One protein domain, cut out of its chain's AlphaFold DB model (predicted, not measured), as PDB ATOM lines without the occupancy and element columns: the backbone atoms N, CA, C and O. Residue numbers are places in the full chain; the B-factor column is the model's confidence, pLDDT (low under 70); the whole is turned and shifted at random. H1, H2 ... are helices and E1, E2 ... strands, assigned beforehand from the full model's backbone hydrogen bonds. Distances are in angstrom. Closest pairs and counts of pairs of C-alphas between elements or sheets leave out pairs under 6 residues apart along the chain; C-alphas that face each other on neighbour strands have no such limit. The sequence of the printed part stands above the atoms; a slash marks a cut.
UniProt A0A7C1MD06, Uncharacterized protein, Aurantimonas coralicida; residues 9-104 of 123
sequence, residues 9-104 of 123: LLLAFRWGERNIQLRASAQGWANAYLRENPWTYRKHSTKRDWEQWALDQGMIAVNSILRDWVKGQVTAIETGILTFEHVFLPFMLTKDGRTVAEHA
ATOM      1  N   LEU A   9       5.826  35.272 -35.284       80.44
ATOM      2  CA  LEU A   9       4.497  34.766 -35.541       80.44
ATOM      3  C   LEU A   9       3.793  34.498 -34.220       80.44
ATOM      4  O   LEU A   9       4.297  33.750 -33.374       80.44
ATOM      5  N   LEU A  10       2.614  35.092 -34.074       83.88
ATOM      6  CA  LEU A  10       1.762  34.900 -32.920       83.88
ATOM      7  C   LEU A  10       0.580  34.003 -33.252       83.88
ATOM      8  O   LEU A  10      -0.243  34.315 -34.109       83.88
ATOM      9  N   LEU A  11       0.473  32.903 -32.518       85.25
ATOM     10  CA  LEU A  11      -0.729  32.088 -32.487       85.25
ATOM     11  C   LEU A  11      -1.498  32.425 -31.220       85.25
ATOM     12  O   LEU A  11      -1.061  32.129 -30.111       85.25
ATOM     13  N   ALA A  12      -2.647  33.065 -31.399       90.38
ATOM     14  CA  ALA A  12      -3.546  33.410 -30.315       90.38
ATOM     15  C   ALA A  12      -4.930  32.837 -30.603       90.38
ATOM     16  O   ALA A  12      -5.478  33.018 -31.690       90.38
ATOM     17  N   PHE A  13      -5.497  32.138 -29.627       91.81
ATOM     18  CA  PHE A  13      -6.860  31.630 -29.716       91.81
ATOM     19  C   PHE A  13      -7.486  31.531 -28.327       91.81
ATOM     20  O   PHE A  13      -6.814  31.653 -27.301       91.81
ATOM     21  N   ARG A  14      -8.802  31.332 -28.294       92.50
ATOM     22  CA  ARG A  14      -9.578  31.242 -27.059       92.50
ATOM     23  C   ARG A  14     -10.183  29.853 -26.919       92.50
ATOM     24  O   ARG A  14     -10.751  29.328 -27.872       92.50
ATOM     25  N   TRP A  15     -10.104  29.297 -25.715       90.06
ATOM     26  CA  TRP A  15     -10.766  28.051 -25.344       90.06
ATOM     27  C   TRP A  15     -11.576  28.266 -24.062       90.06
ATOM     28  O   TRP A  15     -11.023  28.521 -22.990       90.06
ATOM     29  N   GLY A  16     -12.908  28.251 -24.189       89.56
ATOM     30  CA  GLY A  16     -13.812  28.664 -23.114       89.56
ATOM     31  C   GLY A  16     -13.568  30.121 -22.704       89.56
ATOM     32  O   GLY A  16     -13.697  31.040 -23.512       89.56
ATOM     33  N   GLU A  17     -13.186  30.347 -21.449       89.75
ATOM     34  CA  GLU A  17     -12.813  31.671 -20.921       89.75
ATOM     35  C   GLU A  17     -11.299  31.920 -20.895       89.75
ATOM     36  O   GLU A  17     -10.853  32.985 -20.476       89.75
ATOM     37  N   ARG A  18     -10.494  30.952 -21.346       91.31
ATOM     38  CA  ARG A  18      -9.033  31.035 -21.288       91.31
ATOM     39  C   ARG A  18      -8.482  31.527 -22.623       91.31
ATOM     40  O   ARG A  18      -8.757  30.944 -23.672       91.31
ATOM     41  N   ASN A  19      -7.686  32.592 -22.570       94.56
ATOM     42  CA  ASN A  19      -6.914  33.071 -23.715       94.56
ATOM     43  C   ASN A  19      -5.586  32.321 -23.766       94.56
ATOM     44  O   ASN A  19      -4.935  32.160 -22.736       94.56
ATOM     45  N   ILE A  20      -5.194  31.868 -24.950       94.56
ATOM     46  CA  ILE A  20      -3.967  31.109 -25.188       94.56
ATOM     47  C   ILE A  20      -3.111  31.894 -26.173       94.56
ATOM     48  O   ILE A  20      -3.631  32.394 -27.172       94.56
ATOM     49  N   GLN A  21      -1.816  32.001 -25.883       92.94
ATOM     50  CA  GLN A  21      -0.862  32.761 -26.681       92.94
ATOM     51  C   GLN A  21       0.460  31.996 -26.844       92.94
ATOM     52  O   GLN A  21       1.135  31.674 -25.869       92.94
ATOM     53  N   LEU A  22       0.848  31.755 -28.097       88.12
ATOM     54  CA  LEU A  22       2.110  31.144 -28.503       88.12
ATOM     55  C   LEU A  22       2.886  32.100 -29.403       88.12
ATOM     56  O   LEU A  22       2.313  32.665 -30.332       88.12
ATOM     57  N   ARG A  23       4.194  32.230 -29.174       88.12
ATOM     58  CA  ARG A  23       5.098  32.991 -30.045       88.12
ATOM     59  C   ARG A  23       6.089  32.053 -30.712       88.12
ATOM     60  O   ARG A  23       6.692  31.217 -30.044       88.12
ATOM     61  N   ALA A  24       6.295  32.243 -32.005       88.38
ATOM     62  CA  ALA A  24       7.365  31.615 -32.760       88.38
ATOM     63  C   ALA A  24       8.174  32.694 -33.491       88.38
ATOM     64  O   ALA A  24       7.622  33.716 -33.882       88.38
ATOM     65  N   SER A  25       9.483  32.503 -33.662       89.94
ATOM     66  CA  SER A  25      10.372  33.529 -34.227       89.94
ATOM     67  C   SER A  25      11.100  33.006 -35.458       89.94
ATOM     68  O   SER A  25      11.921  32.091 -35.354       89.94
ATOM     69  N   ALA A  26      10.834  33.612 -36.616       90.81
ATOM     70  CA  ALA A  26      11.577  33.339 -37.843       90.81
ATOM     71  C   ALA A  26      13.025  33.823 -37.739       90.81
ATOM     72  O   ALA A  26      13.923  33.134 -38.215       90.81
ATOM     73  N   GLN A  27      13.276  34.923 -37.021       90.69
ATOM     74  CA  GLN A  27      14.640  35.338 -36.687       90.69
ATOM     75  C   GLN A  27      15.362  34.278 -35.842       90.69
ATOM     76  O   GLN A  27      16.518  33.953 -36.104       90.69
ATOM     77  N   GLY A  28      14.681  33.701 -34.845       90.81
ATOM     78  CA  GLY A  28      15.219  32.603 -34.040       90.81
ATOM     79  C   GLY A  28      15.576  31.380 -34.888       90.81
ATOM     80  O   GLY A  28      16.656  30.812 -34.720       90.81
ATOM     81  N   TRP A  29      14.709  31.024 -35.842       94.56
ATOM     82  CA  TRP A  29      14.981  29.965 -36.815       94.56
ATOM     83  C   TRP A  29      16.192  30.294 -37.698       94.56
ATOM     84  O   TRP A  29      17.107  29.479 -37.804       94.56
ATOM     85  N   ALA A  30      16.245  31.500 -38.269       94.06
ATOM     86  CA  ALA A  30      17.327  31.933 -39.149       94.06
ATOM     87  C   ALA A  30      18.678  31.929 -38.425       94.06
ATOM     88  O   ALA A  30      19.656  31.400 -38.944       94.06
ATOM     89  N   ASN A  31      18.720  32.427 -37.188       93.81
ATOM     90  CA  ASN A  31      19.922  32.407 -36.356       93.81
ATOM     91  C   ASN A  31      20.405  30.976 -36.079       93.81
ATOM     92  O   ASN A  31      21.607  30.716 -36.093       93.81
ATOM     93  N   ALA A  32      19.482  30.043 -35.818       93.88
ATOM     94  CA  ALA A  32      19.830  28.639 -35.634       93.88
ATOM     95  C   ALA A  32      20.383  28.024 -36.925       93.88
ATOM     96  O   ALA A  32      21.455  27.420 -36.902       93.88
ATOM     97  N   TYR A  33      19.710  28.263 -38.051       95.81
ATOM     98  CA  TYR A  33      20.134  27.778 -39.358       95.81
ATOM     99  C   TYR A  33      21.517  28.308 -39.754       95.81
ATOM    100  O   TYR A  33      22.371  27.533 -40.177       95.81
ATOM    101  N   LEU A  34      21.764  29.610 -39.589       95.88
ATOM    102  CA  LEU A  34      23.030  30.262 -39.936       95.88
ATOM    103  C   LEU A  34      24.197  29.806 -39.054       95.88
ATOM    104  O   LEU A  34      25.333  29.802 -39.524       95.88
ATOM    105  N   ARG A  35      23.936  29.395 -37.805       95.25
ATOM    106  CA  ARG A  35      24.957  28.796 -36.931       95.25
ATOM    107  C   ARG A  35      25.456  27.463 -37.485       95.25
ATOM    108  O   ARG A  35      26.650  27.194 -37.449       95.25
ATOM    109  N   GLU A  36      24.545  26.646 -38.003       96.75
ATOM    110  CA  GLU A  36      24.870  25.351 -38.612       96.75
ATOM    111  C   GLU A  36      25.359  25.494 -40.062       96.75
ATOM    112  O   GLU A  36      26.172  24.703 -40.534       96.75
ATOM    113  N   ASN A  37      24.888  26.527 -40.766       95.50
ATOM    114  CA  ASN A  37      25.140  26.779 -42.183       95.50
ATOM    115  C   ASN A  37      25.674  28.204 -42.404       95.50
ATOM    116  O   ASN A  37      25.016  29.023 -43.070       95.50
ATOM    117  N   PRO A  38      26.868  28.524 -41.872       95.06
ATOM    118  CA  PRO A  38      27.427  29.858 -41.990       95.06
ATOM    119  C   PRO A  38      27.697  30.211 -43.452       95.06
ATOM    120  O   PRO A  38      27.935  29.356 -44.318       95.06
ATOM    121  N   TRP A  39      27.673  31.509 -43.743       96.69
ATOM    122  CA  TRP A  39      28.115  31.983 -45.044       96.69
ATOM    123  C   TRP A  39      29.607  31.684 -45.237       96.69
ATOM    124  O   TRP A  39      30.416  31.869 -44.329       96.69
ATOM    125  N   THR A  40      29.981  31.249 -46.439       95.00
ATOM    126  CA  THR A  40      31.380  31.057 -46.836       95.00
ATOM    127  C   THR A  40      31.599  31.647 -48.220       95.00
ATOM    128  O   THR A  40      30.665  31.741 -49.016       95.00
ATOM    129  N   TYR A  41      32.854  31.956 -48.545       92.62
ATOM    130  CA  TYR A  41      33.260  32.487 -49.851       92.62
ATOM    131  C   TYR A  41      32.902  31.579 -51.045       92.62
ATOM    132  O   TYR A  41      32.957  32.020 -52.188       92.62
ATOM    133  N   ARG A  42      32.560  30.305 -50.799       92.75
ATOM    134  CA  ARG A  42      32.130  29.349 -51.833       92.75
ATOM    135  C   ARG A  42      30.666  29.526 -52.242       92.75
ATOM    136  O   ARG A  42      30.250  28.942 -53.237       92.75
ATOM    137  N   LYS A  43      29.869  30.276 -51.477       91.62
ATOM    138  CA  LYS A  43      28.478  30.575 -51.832       91.62
ATOM    139  C   LYS A  43      28.451  31.684 -52.887       91.62
ATOM    140  O   LYS A  43      29.153  32.678 -52.762       91.62
ATOM    141  N   HIS A  44      27.596  31.540 -53.899       88.38
ATOM    142  CA  HIS A  44      27.437  32.503 -55.000       88.38
ATOM    143  C   HIS A  44      26.599  33.750 -54.633       88.38
ATOM    144  O   HIS A  44      26.019  34.385 -55.506       88.38
ATOM    145  N   SER A  45      26.515  34.097 -53.348       93.56
ATOM    146  CA  SER A  45      25.748  35.232 -52.823       93.56
ATOM    147  C   SER A  45      26.595  36.026 -51.834       93.56
ATOM    148  O   SER A  45      27.568  35.498 -51.289       93.56
ATOM    149  N   THR A  46      26.226  37.275 -51.545       96.31
ATOM    150  CA  THR A  46      26.884  38.007 -50.455       96.31
ATOM    151  C   THR A  46      26.457  37.447 -49.094       96.31
ATOM    152  O   THR A  46      25.437  36.759 -48.981       96.31
ATOM    153  N   LYS A  47      27.231  37.748 -48.043       93.94
ATOM    154  CA  LYS A  47      26.870  37.393 -46.662       93.94
ATOM    155  C   LYS A  47      25.495  37.950 -46.287       93.94
ATOM    156  O   LYS A  47      24.663  37.212 -45.775       93.94
ATOM    157  N   ARG A  48      25.244  39.216 -46.628       95.06
ATOM    158  CA  ARG A  48      23.963  39.883 -46.375       95.06
ATOM    159  C   ARG A  48      22.810  39.188 -47.097       95.06
ATOM    160  O   ARG A  48      21.774  38.953 -46.491       95.06
ATOM    161  N   ASP A  49      22.996  38.824 -48.365       95.75
ATOM    162  CA  ASP A  49      21.942  38.140 -49.129       95.75
ATOM    163  C   ASP A  49      21.662  36.738 -48.569       95.75
ATOM    164  O   ASP A  49      20.526  36.278 -48.594       95.75
ATOM    165  N   TRP A  50      22.681  36.064 -48.025       96.06
ATOM    166  CA  TRP A  50      22.524  34.764 -47.365       96.06
ATOM    167  C   TRP A  50      21.763  34.864 -46.042       96.06
ATOM    168  O   TRP A  50      20.900  34.034 -45.765       96.06
ATOM    169  N   GLU A  51      22.060  35.888 -45.241       94.38
ATOM    170  CA  GLU A  51      21.349  36.173 -43.992       94.38
ATOM    171  C   GLU A  51      19.887  36.546 -44.254       94.38
ATOM    172  O   GLU A  51      18.994  35.998 -43.609       94.38
ATOM    173  N   GLN A  52      19.635  37.403 -45.249       94.31
ATOM    174  CA  GLN A  52      18.278  37.765 -45.653       94.31
ATOM    175  C   GLN A  52      17.508  36.546 -46.170       94.31
ATOM    176  O   GLN A  52      16.388  36.297 -45.739       94.31
ATOM    177  N   TRP A  53      18.130  35.731 -47.028       95.50
ATOM    178  CA  TRP A  53      17.511  34.498 -47.511       95.50
ATOM    179  C   TRP A  53      17.154  33.548 -46.361       95.50
ATOM    180  O   TRP A  53      16.068  32.973 -46.356       95.50
ATOM    181  N   ALA A  54      18.032  33.393 -45.364       95.75
ATOM    182  CA  ALA A  54      17.748  32.557 -44.201       95.75
ATOM    183  C   ALA A  54      16.560  33.093 -43.385       95.75
ATOM    184  O   ALA A  54      15.750  32.308 -42.895       95.75
ATOM    185  N   LEU A  55      16.424  34.415 -43.267       93.69
ATOM    186  CA  LEU A  55      15.280  35.042 -42.610       93.69
ATOM    187  C   LEU A  55      13.970  34.781 -43.365       93.69
ATOM    188  O   LEU A  55      12.986  34.349 -42.758       93.69
ATOM    189  N   ASP A  56      13.988  34.947 -44.688       93.25
ATOM    190  CA  ASP A  56      12.838  34.685 -45.557       93.25
ATOM    191  C   ASP A  56      12.405  33.210 -45.470       93.25
ATOM    192  O   ASP A  56      11.218  32.897 -45.334       93.25
ATOM    193  N   GLN A  57      13.371  32.282 -45.467       95.19
ATOM    194  CA  GLN A  57      13.101  30.860 -45.241       95.19
ATOM    195  C   GLN A  57      12.557  30.588 -43.838       95.19
ATOM    196  O   GLN A  57      11.660  29.756 -43.682       95.19
ATOM    197  N   GLY A  58      13.035  31.312 -42.825       93.12
ATOM    198  CA  GLY A  58      12.547  31.206 -41.454       93.12
ATOM    199  C   GLY A  58      11.054  31.472 -41.335       93.12
ATOM    200  O   GLY A  58      10.366  30.754 -40.609       93.12
ATOM    201  N   MET A  59      10.518  32.431 -42.095       88.31
ATOM    202  CA  MET A  59       9.079  32.716 -42.103       88.31
ATOM    203  C   MET A  59       8.260  31.520 -42.600       88.31
ATOM    204  O   MET A  59       7.226  31.185 -42.015       88.31
ATOM    205  N   ILE A  60       8.731  30.836 -43.643       92.62
ATOM    206  CA  ILE A  60       8.069  29.645 -44.193       92.62
ATOM    207  C   ILE A  60       8.207  28.471 -43.218       92.62
ATOM    208  O   ILE A  60       7.216  27.823 -42.867       92.62
ATOM    209  N   ALA A  61       9.429  28.221 -42.749       93.50
ATOM    210  CA  ALA A  61       9.751  27.091 -41.891       93.50
ATOM    211  C   ALA A  61       8.981  27.140 -40.566       93.50
ATOM    212  O   ALA A  61       8.368  26.147 -40.175       93.50
ATOM    213  N   VAL A  62       8.935  28.302 -39.909       91.94
ATOM    214  CA  VAL A  62       8.220  28.477 -38.637       91.94
ATOM    215  C   VAL A  62       6.722  28.215 -38.787       91.94
ATOM    216  O   VAL A  62       6.137  27.537 -37.945       91.94
ATOM    217  N   ASN A  63       6.101  28.682 -39.873       88.62
ATOM    218  CA  ASN A  63       4.692  28.401 -40.153       88.62
ATOM    219  C   ASN A  63       4.421  26.901 -40.345       88.62
ATOM    220  O   ASN A  63       3.399  26.395 -39.876       88.62
ATOM    221  N   SER A  64       5.318  26.185 -41.033       92.12
ATOM    222  CA  SER A  64       5.187  24.735 -41.218       92.12
ATOM    223  C   SER A  64       5.328  23.991 -39.892       92.12
ATOM    224  O   SER A  64       4.452  23.209 -39.535       92.12
ATOM    225  N   ILE A  65       6.380  24.301 -39.129       92.69
ATOM    226  CA  ILE A  65       6.647  23.692 -37.820       92.69
ATOM    227  C   ILE A  65       5.461  23.909 -36.885       92.69
ATOM    228  O   ILE A  65       4.988  22.962 -36.263       92.69
ATOM    229  N   LEU A  66       4.949  25.140 -36.805       90.50
ATOM    230  CA  LEU A  66       3.829  25.448 -35.929       90.50
ATOM    231  C   LEU A  66       2.563  24.693 -36.340       90.50
ATOM    232  O   LEU A  66       1.878  24.141 -35.483       90.50
ATOM    233  N   ARG A  67       2.257  24.637 -37.640       91.56
ATOM    234  CA  ARG A  67       1.101  23.895 -38.160       91.56
ATOM    235  C   ARG A  67       1.172  22.418 -37.784       91.56
ATOM    236  O   ARG A  67       0.181  21.872 -37.301       91.56
ATOM    237  N   ASP A  68       2.312  21.783 -38.019       94.81
ATOM    238  CA  ASP A  68       2.478  20.350 -37.776       94.81
ATOM    239  C   ASP A  68       2.517  20.043 -36.278       94.81
ATOM    240  O   ASP A  68       1.889  19.082 -35.831       94.81
ATOM    241  N   TRP A  69       3.146  20.913 -35.484       94.19
ATOM    242  CA  TRP A  69       3.122  20.825 -34.028       94.19
ATOM    243  C   TRP A  69       1.693  20.918 -33.485       94.19
ATOM    244  O   TRP A  69       1.273  20.011 -32.769       94.19
ATOM    245  N   VAL A  70       0.912  21.943 -33.865       92.44
ATOM    246  CA  VAL A  70      -0.482  22.097 -33.400       92.44
ATOM    247  C   VAL A  70      -1.314  20.874 -33.777       92.44
ATOM    248  O   VAL A  70      -2.022  20.341 -32.926       92.44
ATOM    249  N   LYS A  71      -1.209  20.395 -35.023       94.75
ATOM    250  CA  LYS A  71      -1.920  19.187 -35.461       94.75
ATOM    251  C   LYS A  71      -1.551  17.976 -34.609       94.75
ATOM    252  O   LYS A  71      -2.447  17.294 -34.130       94.75
ATOM    253  N   GLY A  72      -0.258  17.751 -34.371       96.88
ATOM    254  CA  GLY A  72       0.212  16.653 -33.529       96.88
ATOM    255  C   GLY A  72      -0.355  16.719 -32.109       96.88
ATOM    256  O   GLY A  72      -0.812  15.705 -31.584       96.88
ATOM    257  N   GLN A  73      -0.398  17.913 -31.513       95.56
ATOM    258  CA  GLN A  73      -0.985  18.103 -30.187       95.56
ATOM    259  C   GLN A  73      -2.495  17.838 -30.166       95.56
ATOM    260  O   GLN A  73      -2.987  17.153 -29.272       95.56
ATOM    261  N   VAL A  74      -3.236  18.344 -31.156       94.31
ATOM    262  CA  VAL A  74      -4.686  18.116 -31.265       94.31
ATOM    263  C   VAL A  74      -4.984  16.630 -31.443       94.31
ATOM    264  O   VAL A  74      -5.820  16.094 -30.724       94.31
ATOM    265  N   THR A  75      -4.247  15.929 -32.305       98.00
ATOM    266  CA  THR A  75      -4.406  14.478 -32.475       98.00
ATOM    267  C   THR A  75      -4.089  13.711 -31.188       98.00
ATOM    268  O   THR A  75      -4.804  12.769 -30.846       98.00
ATOM    269  N   ALA A  76      -3.065  14.109 -30.425       97.88
ATOM    270  CA  ALA A  76      -2.771  13.497 -29.124       97.88
ATOM    271  C   ALA A  76      -3.911  13.702 -28.106       97.88
ATOM    272  O   ALA A  76      -4.170  12.815 -27.293       97.88
ATOM    273  N   ILE A  77      -4.614  14.838 -28.172       96.69
ATOM    274  CA  ILE A  77      -5.806  15.101 -27.354       96.69
ATOM    275  C   ILE A  77      -6.977  14.218 -27.801       96.69
ATOM    276  O   ILE A  77      -7.590  13.544 -26.978       96.69
ATOM    277  N   GLU A  78      -7.273  14.188 -29.101       96.75
ATOM    278  CA  GLU A  78      -8.391  13.417 -29.665       96.75
ATOM    279  C   GLU A  78      -8.246  11.907 -29.438       96.75
ATOM    280  O   GLU A  78      -9.234  11.207 -29.233       96.75
ATOM    281  N   THR A  79      -7.011  11.405 -29.430       98.06
ATOM    282  CA  THR A  79      -6.697   9.993 -29.159       98.06
ATOM    283  C   THR A  79      -6.595   9.663 -27.668       98.06
ATOM    284  O   THR A  79      -6.396   8.501 -27.316       98.06
ATOM    285  N   GLY A  80      -6.739  10.652 -26.780       96.12
ATOM    286  CA  GLY A  80      -6.694  10.460 -25.329       96.12
ATOM    287  C   GLY A  80      -5.292  10.246 -24.747       96.12
ATOM    288  O   GLY A  80      -5.175   9.878 -23.580       96.12
ATOM    289  N   ILE A  81      -4.229  10.480 -25.525       97.81
ATOM    290  CA  ILE A  81      -2.838  10.433 -25.042       97.81
ATOM    291  C   ILE A  81      -2.574  11.605 -24.089       97.81
ATOM    292  O   ILE A  81      -1.887  11.452 -23.080       97.81
ATOM    293  N   LEU A  82      -3.123  12.778 -24.409       97.12
ATOM    294  CA  LEU A  82      -3.010  14.001 -23.617       97.12
ATOM    295  C   LEU A  82      -4.391  14.620 -23.385       97.12
ATOM    296  O   LEU A  82      -5.366  14.297 -24.053       97.12
ATOM    297  N   THR A  83      -4.464  15.550 -22.438       95.94
ATOM    298  CA  THR A  83      -5.634  16.425 -22.281       95.94
ATOM    299  C   THR A  83      -5.303  17.796 -22.852       95.94
ATOM    300  O   THR A  83      -4.134  18.126 -23.064       95.94
ATOM    301  N   PHE A  84      -6.325  18.621 -23.074       94.19
ATOM    302  CA  PHE A  84      -6.127  19.985 -23.552       94.19
ATOM    303  C   PHE A  84      -5.196  20.787 -22.629       94.19
ATOM    304  O   PHE A  84      -4.271  21.447 -23.100       94.19
ATOM    305  N   GLU A  85      -5.388  20.687 -21.311       94.88
ATOM    306  CA  GLU A  85      -4.524  21.324 -20.321       94.88
ATOM    307  C   GLU A  85      -3.075  20.839 -20.388       94.88
ATOM    308  O   GLU A  85      -2.178  21.669 -20.282       94.88
ATOM    309  N   HIS A  86      -2.813  19.546 -20.606       95.00
ATOM    310  CA  HIS A  86      -1.432  19.059 -20.728       95.00
ATOM    311  C   HIS A  86      -0.664  19.758 -21.857       95.00
ATOM    312  O   HIS A  86       0.530  20.013 -21.722       95.00
ATOM    313  N   VAL A  87      -1.355  20.087 -22.948       94.81
ATOM    314  CA  VAL A  87      -0.762  20.745 -24.113       94.81
ATOM    315  C   VAL A  87      -0.695  22.259 -23.931       94.81
ATOM    316  O   VAL A  87       0.351  22.870 -24.140       94.81
ATOM    317  N   PHE A  88      -1.827  22.882 -23.601       94.75
ATOM    318  CA  PHE A  88      -1.998  24.324 -23.768       94.75
ATOM    319  C   PHE A  88      -1.904  25.123 -22.473       94.75
ATOM    320  O   PHE A  88      -1.755  26.343 -22.553       94.75
ATOM    321  N   LEU A  89      -1.940  24.485 -21.292       95.12
ATOM    322  CA  LEU A  89      -1.827  25.188 -20.008       95.12
ATOM    323  C   LEU A  89      -0.611  26.124 -19.941       95.12
ATOM    324  O   LEU A  89      -0.816  27.270 -19.547       95.12
ATOM    325  N   PRO A  90       0.609  25.725 -20.365       94.69
ATOM    326  CA  PRO A  90       1.783  26.600 -20.299       94.69
ATOM    327  C   PRO A  90       1.606  27.924 -21.052       94.69
ATOM    328  O   PRO A  90       2.226  28.918 -20.693       94.69
ATOM    329  N   PHE A  91       0.740  27.940 -22.064       94.94
ATOM    330  CA  PHE A  91       0.530  29.050 -22.989       94.94
ATOM    331  C   PHE A  91      -0.730  29.866 -22.677       94.94
ATOM    332  O   PHE A  91      -1.030  30.837 -23.369       94.94
ATOM    333  N   MET A  92      -1.491  29.480 -21.650       95.62
ATOM    334  CA  MET A  92      -2.655  30.238 -21.202       95.62
ATOM    335  C   MET A  92      -2.218  31.542 -20.535       95.62
ATOM    336  O   MET A  92      -1.276  31.553 -19.743       95.62
ATOM    337  N   LEU A  93      -2.928  32.627 -20.826       94.69
ATOM    338  CA  LEU A  93      -2.703  33.925 -20.205       94.69
ATOM    339  C   LEU A  93      -3.320  33.977 -18.806       94.69
ATOM    340  O   LEU A  93      -4.485  33.628 -18.596       94.69
ATOM    341  N   THR A  94      -2.534  34.450 -17.846       93.06
ATOM    342  CA  THR A  94      -2.953  34.759 -16.481       93.06
ATOM    343  C   THR A  94      -3.552  36.165 -16.401       93.06
ATOM    344  O   THR A  94      -3.514  36.949 -17.350       93.06
ATOM    345  N   LYS A  95      -4.117  36.518 -15.238       91.12
ATOM    346  CA  LYS A  95      -4.783  37.817 -15.020       91.12
ATOM    347  C   LYS A  95      -3.865  39.033 -15.205       91.12
ATOM    348  O   LYS A  95      -4.360  40.119 -15.475       91.12
ATOM    349  N   ASP A  96      -2.558  38.863 -15.048       89.94
ATOM    350  CA  ASP A  96      -1.541  39.900 -15.260       89.94
ATOM    351  C   ASP A  96      -0.951  39.890 -16.684       89.94
ATOM    352  O   ASP A  96       0.030  40.583 -16.942       89.94
ATOM    353  N   GLY A  97      -1.530  39.115 -17.610       88.88
ATOM    354  CA  GLY A  97      -1.175  39.120 -19.034       88.88
ATOM    355  C   GLY A  97       0.071  38.313 -19.407       88.88
ATOM    356  O   GLY A  97       0.458  38.309 -20.572       88.88
ATOM    357  N   ARG A  98       0.690  37.620 -18.447       90.62
ATOM    358  CA  ARG A  98       1.782  36.664 -18.689       90.62
ATOM    359  C   ARG A  98       1.237  35.274 -18.980       90.62
ATOM    360  O   ARG A  98       0.086  34.980 -18.678       90.62
ATOM    361  N   THR A  99       2.056  34.397 -19.542       93.94
ATOM    362  CA  THR A  99       1.674  32.984 -19.676       93.94
ATOM    363  C   THR A  99       1.844  32.233 -18.351       93.94
ATOM    364  O   THR A  99       2.652  32.615 -17.496       93.94
ATOM    365  N   VAL A 100       1.117  31.128 -18.162       94.69
ATOM    366  CA  VAL A 100       1.314  30.242 -16.999       94.69
ATOM    367  C   VAL A 100       2.768  29.772 -16.909       94.69
ATOM    368  O   VAL A 100       3.309  29.724 -15.808       94.69
ATOM    369  N   ALA A 101       3.427  29.481 -18.037       93.06
ATOM    370  CA  ALA A 101       4.837  29.090 -18.068       93.06
ATOM    371  C   ALA A 101       5.765  30.163 -17.472       93.06
ATOM    372  O   ALA A 101       6.619  29.859 -16.633       93.06
ATOM    373  N   GLU A 102       5.578  31.426 -17.864       90.75
ATOM    374  CA  GLU A 102       6.360  32.563 -17.354       90.75
ATOM    375  C   GLU A 102       6.194  32.741 -15.839       90.75
ATOM    376  O   GLU A 102       7.150  33.082 -15.136       90.75
ATOM    377  N   HIS A 103       4.998  32.479 -15.307       90.31
ATOM    378  CA  HIS A 103       4.770  32.476 -13.860       90.31
ATOM    379  C   HIS A 103       5.382  31.271 -13.164       90.31
ATOM    380  O   HIS A 103       6.084  31.432 -12.165       90.31
ATOM    381  N   ALA A 104       5.132  30.076 -13.693       90.75
ATOM    382  CA  ALA A 104       5.561  28.819 -13.097       90.75
ATOM    383  C   ALA A 104       7.086  28.714 -13.016       90.75
ATOM    384  O   ALA A 104       7.602  28.130 -12.068       90.75
TER     385      ALA A 104
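What this domain is: This is residues 9 to 104 of the 123 residues of an uncharacterized protein of Aurantimonas coralicida (UniProt A0A7C1MD06). What is the shape? The antiparallel hairpin E1 and E2 and the long helix H2 spread as a V; H1 runs on from E2 and crosses H2, and H3 bridges the open side, with H4 packed on H3. How big? The printed part has 96 residues, with two named strands and four named helices in the order E1 E2 H1 H2 H3 H4, mixed helices and strands, and is loose: radius of gyration of the C-alphas 17.6 A, spans 53 by 33 by 20 A.

How they stand to each other: Which strands pair? E1, residues 9 to 15, and E2, residues 18 to 25, are antiparallel, N 11 and O 22 within hydrogen-bond range at 2.9 A. Which helices touch? H1, residues 26 to 36, touches residues 51 to 62 alone of H2, residues 47 to 78; closest C-alphas, Ala 26 and Gly 58, 4.3 A. H3, residues 84 to 91, touches H4, residues 100 to 104; closest C-alphas, Pro 90 and Ala 101, 4.5 A. O i to N i+4 pairs are within range throughout H1 and H4, 27 of 28 in H2, 2 of 4 in H3.

Where its parts are: Where does E1 begin? C-alpha 9 is at (4.497, 34.766, -35.541). Where does H4 end? C-alpha 104 is at (5.561, 28.819, -13.097). Which is longest? H2, 45.9 A.

The domain as a whole: How far across? The farthest C-alphas, Glu 17 and Arg 42, are 54.6 A apart. Any cut? The printed part has no cut, no link is long, and no printed residue is under pLDDT 70.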